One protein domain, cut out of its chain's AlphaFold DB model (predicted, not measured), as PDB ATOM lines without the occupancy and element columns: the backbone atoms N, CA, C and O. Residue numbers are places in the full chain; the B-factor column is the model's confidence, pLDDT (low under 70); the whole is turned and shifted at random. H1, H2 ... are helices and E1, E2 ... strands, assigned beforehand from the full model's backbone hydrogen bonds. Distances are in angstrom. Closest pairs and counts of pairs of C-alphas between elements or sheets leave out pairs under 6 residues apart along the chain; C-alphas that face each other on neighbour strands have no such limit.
ATOM      1  N   VAL A  22      59.781  92.601  12.530       89.56
ATOM      2  CA  VAL A  22      60.949  92.598  11.640       89.56
ATOM      3  C   VAL A  22      62.100  93.304  12.355       89.56
ATOM      4  O   VAL A  22      61.950  94.432  12.813       89.56
ATOM      5  N   ILE A  23      63.253  92.646  12.439       87.81
ATOM      6  CA  ILE A  23      64.501  93.199  12.966       87.81
ATOM      7  C   ILE A  23      65.476  93.319  11.798       87.81
ATOM      8  O   ILE A  23      65.861  92.313  11.200       87.81
ATOM      9  N   ILE A  24      65.892  94.548  11.497       89.75
ATOM     10  CA  ILE A  24      66.868  94.860  10.447       89.75
ATOM     11  C   ILE A  24      68.182  95.252  11.119       89.75
ATOM     12  O   ILE A  24      68.223  96.145  11.962       89.75
ATOM     13  N   ARG A  25      69.264  94.563  10.759       89.00
ATOM     14  CA  ARG A  25      70.618  94.777  11.285       89.00
ATOM     15  C   ARG A  25      71.595  95.004  10.130       89.00
ATOM     16  O   ARG A  25      71.349  94.483   9.041       89.00
ATOM     17  N   PRO A  26      72.728  95.696  10.343       91.94
ATOM     18  CA  PRO A  26      73.839  95.652   9.396       91.94
ATOM     19  C   PRO A  26      74.255  94.200   9.127       91.94
ATOM     20  O   PRO A  26      74.348  93.398  10.060       91.94
ATOM     21  N   GLY A  27      74.465  93.849   7.860       90.44
ATOM     22  CA  GLY A  27      74.964  92.534   7.471       90.44
ATOM     23  C   GLY A  27      76.489  92.433   7.586       90.44
ATOM     24  O   GLY A  27      77.173  93.394   7.935       90.44
ATOM     25  N   SER A  28      77.034  91.246   7.311       87.12
ATOM     26  CA  SER A  28      78.479  90.981   7.402       87.12
ATOM     27  C   SER A  28      79.287  91.522   6.217       87.12
ATOM     28  O   SER A  28      80.501  91.672   6.338       87.12
ATOM     29  N   ALA A  29      78.635  91.815   5.088       92.00
ATOM     30  CA  ALA A  29      79.243  92.431   3.910       92.00
ATOM     31  C   ALA A  29      78.873  93.918   3.793       92.00
ATOM     32  O   ALA A  29      77.817  94.352   4.266       92.00
ATOM     33  N   GLU A  30      79.722  94.701   3.127       90.06
ATOM     34  CA  GLU A  30      79.457  96.117   2.869       90.06
ATOM     35  C   GLU A  30      78.155  96.300   2.075       90.06
ATOM     36  O   GLU A  30      77.882  95.568   1.124       90.06
ATOM     37  N   GLY A  31      77.315  97.243   2.514       89.94
ATOM     38  CA  GLY A  31      76.005  97.504   1.909       89.94
ATOM     39  C   GLY A  31      74.939  96.430   2.164       89.94
ATOM     40  O   GLY A  31      73.826  96.561   1.665       89.94
ATOM     41  N   SER A  32      75.240  95.376   2.930       92.06
ATOM     42  CA  SER A  32      74.279  94.306   3.215       92.06
ATOM     43  C   SER A  32      73.492  94.537   4.508       92.06
ATOM     44  O   SER A  32      73.951  95.219   5.429       92.06
ATOM     45  N   VAL A  33      72.312  93.918   4.593       92.69
ATOM     46  CA  VAL A  33      71.483  93.871   5.804       92.69
ATOM     47  C   VAL A  33      71.158  92.427   6.178       92.69
ATOM     48  O   VAL A  33      70.981  91.568   5.316       92.69
ATOM     49  N   SER A  34      71.068  92.160   7.478       93.06
ATOM     50  CA  SER A  34      70.512  90.932   8.041       93.06
ATOM     51  C   SER A  34      69.093  91.210   8.520       93.06
ATOM     52  O   SER A  34      68.858  92.187   9.234       93.06
ATOM     53  N   ILE A  35      68.152  90.352   8.129       92.06
ATOM     54  CA  ILE A  35      66.735  90.492   8.461       92.06
ATOM     55  C   ILE A  35      66.296  89.266   9.253       92.06
ATOM     56  O   ILE A  35      66.515  88.133   8.832       92.06
ATOM     57  N   GLU A  36      65.653  89.502  10.389       90.69
ATOM     58  CA  GLU A  36      64.938  88.486  11.156       90.69
ATOM     59  C   GLU A  36      63.473  88.888  11.255       90.69
ATOM     60  O   GLU A  36      63.163  90.063  11.442       90.69
ATOM     61  N   SER A  37      62.562  87.936  11.094       90.69
ATOM     62  CA  SER A  37      61.133  88.211  11.158       90.69
ATOM     63  C   SER A  37      60.356  87.046  11.748       90.69
ATOM     64  O   SER A  37      60.757  85.883  11.656       90.69
ATOM     65  N   GLY A  38      59.212  87.371  12.339       88.44
ATOM     66  CA  GLY A  38      58.292  86.402  12.915       88.44
ATOM     67  C   GLY A  38      56.870  86.941  12.940       88.44
ATOM     68  O   GLY A  38      56.650  88.147  12.990       88.44
ATOM     69  N   ALA A  39      55.894  86.038  12.882       89.88
ATOM     70  CA  ALA A  39      54.475  86.357  13.013       89.88
ATOM     71  C   ALA A  39      53.782  85.191  13.717       89.88
ATOM     72  O   ALA A  39      53.726  84.087  13.170       89.88
ATOM     73  N   GLN A  40      53.309  85.436  14.939       86.12
ATOM     74  CA  GLN A  40      52.640  84.428  15.768       86.12
ATOM     75  C   GLN A  40      51.224  84.857  16.166       86.12
ATOM     76  O   GLN A  40      50.357  84.000  16.305       86.12
ATOM     77  N   GLY A  41      50.961  86.165  16.259       86.81
ATOM     78  CA  GLY A  41      49.615  86.704  16.471       86.81
ATOM     79  C   GLY A  41      48.786  86.846  15.188       86.81
ATOM     80  O   GLY A  41      47.603  87.164  15.261       86.81
ATOM     81  N   MET A  42      49.369  86.612  14.003       92.31
ATOM     82  CA  MET A  42      48.659  86.676  12.718       92.31
ATOM     83  C   MET A  42      49.243  85.729  11.658       92.31
ATOM     84  O   MET A  42      50.347  85.204  11.808       92.31
ATOM     85  N   SER A  43      48.519  85.526  10.550       94.12
ATOM     86  CA  SER A  43      49.019  84.725   9.427       94.12
ATOM     87  C   SER A  43      50.170  85.425   8.696       94.12
ATOM     88  O   SER A  43      50.198  86.650   8.553       94.12
ATOM     89  N   LYS A  44      51.108  84.636   8.163       90.44
ATOM     90  CA  LYS A  44      52.263  85.159   7.413       90.44
ATOM     91  C   LYS A  44      51.841  85.936   6.164       90.44
ATOM     92  O   LYS A  44      52.470  86.932   5.824       90.44
ATOM     93  N   GLN A  45      50.767  85.509   5.497       94.25
ATOM     94  CA  GLN A  45      50.223  86.204   4.329       94.25
ATOM     95  C   GLN A  45      49.706  87.597   4.698       94.25
ATOM     96  O   GLN A  45      50.000  88.558   3.989       94.25
ATOM     97  N   ALA A  46      48.977  87.720   5.812       93.44
ATOM     98  CA  ALA A  46      48.486  89.007   6.287       93.44
ATOM     99  C   ALA A  46      49.642  89.910   6.752       93.44
ATOM    100  O   ALA A  46      49.679  91.081   6.381       93.44
ATOM    101  N   ALA A  47      50.640  89.362   7.454       93.00
ATOM    102  CA  ALA A  47      51.851  90.102   7.816       93.00
ATOM    103  C   ALA A  47      52.591  90.639   6.573       93.00
ATOM    104  O   ALA A  47      52.949  91.810   6.522       93.00
ATOM    105  N   ALA A  48      52.751  89.823   5.527       93.31
ATOM    106  CA  ALA A  48      53.377  90.245   4.271       93.31
ATOM    107  C   ALA A  48      52.562  91.298   3.500       93.31
ATOM    108  O   ALA A  48      53.125  92.066   2.718       93.31
ATOM    109  N   TYR A  49      51.239  91.320   3.661       94.69
ATOM    110  CA  TYR A  49      50.397  92.387   3.119       94.69
ATOM    111  C   TYR A  49      50.628  93.703   3.872       94.69
ATOM    112  O   TYR A  49      50.881  94.723   3.240       94.69
ATOM    113  N   VAL A  50      50.638  93.670   5.209       93.56
ATOM    114  CA  VAL A  50      50.911  94.852   6.043       93.56
ATOM    115  C   VAL A  50      52.318  95.401   5.797       93.56
ATOM    116  O   VAL A  50      52.472  96.600   5.615       93.56
ATOM    117  N   LEU A  51      53.342  94.546   5.712       91.38
ATOM    118  CA  LEU A  51      54.716  94.989   5.439       91.38
ATOM    119  C   LEU A  51      54.863  95.685   4.078       91.38
ATOM    120  O   LEU A  51      55.697  96.574   3.946       91.38
ATOM    121  N   ARG A  52      54.044  95.324   3.082       93.94
ATOM    122  CA  ARG A  52      53.985  96.062   1.810       93.94
ATOM    123  C   ARG A  52      53.405  97.462   1.996       93.94
ATOM    124  O   ARG A  52      54.004  98.409   1.516       93.94
ATOM    125  N   GLN A  53      52.328  97.597   2.768       94.62
ATOM    126  CA  GLN A  53      51.773  98.914   3.110       94.62
ATOM    127  C   GLN A  53      52.783  99.779   3.880       94.62
ATOM    128  O   GLN A  53      52.888 100.973   3.636       94.62
ATOM    129  N   VAL A  54      53.567  99.182   4.785       91.25
ATOM    130  CA  VAL A  54      54.657  99.891   5.480       91.25
ATOM    131  C   VAL A  54      55.729 100.365   4.497       91.25
ATOM    132  O   VAL A  54      56.194 101.495   4.616       91.25
ATOM    133  N   ALA A  55      56.105  99.538   3.516       91.94
ATOM    134  CA  ALA A  55      57.040  99.951   2.471       91.94
ATOM    135  C   ALA A  55      56.496 101.144   1.666       91.94
ATOM    136  O   ALA A  55      57.222 102.118   1.476       91.94
ATOM    137  N   ASP A  56      55.215 101.112   1.285       94.56
ATOM    138  CA  ASP A  56      54.557 102.219   0.580       94.56
ATOM    139  C   ASP A  56      54.590 103.524   1.408       94.56
ATOM    140  O   ASP A  56      54.829 104.603   0.864       94.56
ATOM    141  N   LEU A  57      54.400 103.439   2.733       92.44
ATOM    142  CA  LEU A  57      54.496 104.593   3.638       92.44
ATOM    143  C   LEU A  57      55.914 105.174   3.685       92.44
ATOM    144  O   LEU A  57      56.076 106.386   3.573       92.44
ATOM    145  N   PHE A  58      56.940 104.326   3.794       91.56
ATOM    146  CA  PHE A  58      58.329 104.788   3.756       91.56
ATOM    147  C   PHE A  58      58.681 105.446   2.424       91.56
ATOM    148  O   PHE A  58      59.360 106.469   2.420       91.56
ATOM    149  N   GLU A  59      58.215 104.900   1.297       93.50
ATOM    150  CA  GLU A  59      58.412 105.531  -0.012       93.50
ATOM    151  C   GLU A  59      57.753 106.914  -0.090       93.50
ATOM    152  O   GLU A  59      58.337 107.840  -0.654       93.50
ATOM    153  N   ALA A  60      56.556 107.066   0.480       92.88
ATOM    154  CA  ALA A  60      55.859 108.346   0.519       92.88
ATOM    155  C   ALA A  60      56.597 109.383   1.387       92.88
ATOM    156  O   ALA A  60      56.714 110.541   0.988       92.88
ATOM    157  N   GLU A  61      57.124 108.974   2.544       91.31
ATOM    158  CA  GLU A  61      57.888 109.842   3.453       91.31
ATOM    159  C   GLU A  61      59.278 110.199   2.920       91.31
ATOM    160  O   GLU A  61      59.753 111.315   3.131       91.31
ATOM    161  N   ALA A  62      59.927 109.273   2.210       83.94
ATOM    162  CA  ALA A  62      61.244 109.484   1.618       83.94
ATOM    163  C   ALA A  62      61.241 110.542   0.502       83.94
ATOM    164  O   ALA A  62      62.316 110.983   0.102       83.94
ATOM    165  N   GLY A  63      60.058 110.958   0.035       68.88
ATOM    166  CA  GLY A  63      59.894 111.987  -0.979       68.88
ATOM    167  C   GLY A  63      60.437 111.533  -2.329       68.88
ATOM    168  O   GLY A  63      61.615 111.710  -2.637       68.88
TER     169      GLY A  63
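AT A GLANCE: This is residues 22 to 63 of the 64 residues of an uncharacterized protein of Streptomyces rimosus subsp. rimosus (strain ATCC 10970 / DSM 40260 / JCM 4667 / NRRL 2234) (UniProt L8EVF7). A flat, open V is made of two arms, the strand hairpin of E1 and E2 and the long helix H1, which meet at a corner where E2 leads through a tight link into H1. From there the helix runs away from the hairpin, and its residues 52 to 61 stick out free. The printed part has 42 residues with two named strands and one named helix, in the order E1, E2, H1; the sheet, of order E1 - E2, is antiparallel, and the class is mixed, helices and strands. The whole is loose, with a radius of gyration of the C-alphas of 12.7 A and spans of 33 by 29 by 11 A.

IN THESE COORDINATES: E1, residues 22 to 26, begins at C-alpha 22 at (60.949, 92.598, 11.640) and is 13.4 A long from first to last C-alpha. E2, residues 33 to 39, is 19.9 A long and ends at C-alpha 39 at (54.475, 86.357, 13.013). H1, residues 44 to 61, is 25.6 A long and ends at C-alpha 61 at (57.888, 109.842, 3.453).

HOW THE PARTS SIT: E1 and E2 form a hairpin, antiparallel with 166 degrees between their directions. The C-alphas of Val 22 and Ser 37 face each other at 4.4 A. N 23 and O 36, at 2.8 A, and N 25 and O 34, at 2.9 A, are within hydrogen-bond range. E2 and H1 have 1 pair of C-alphas within 8 A, those of Ala 39 and Ala 47, 6.9 A apart. E1 and H1 are apart. In H1 every O i to N i+4 pair is within hydrogen-bond range.

THE WHOLE: The two C-alphas farthest apart, those of Glu 30 and Gly 41, are 34.1 A apart. Residues 40 to 46, of which 44 to 46 belong to H1, and residues 52 to 63, of which 52 to 61 belong to H1, stand free. The printed part has no cut, and neither link is long. The mean pLDDT of the printed part is 90.7; residue 63 is under 70.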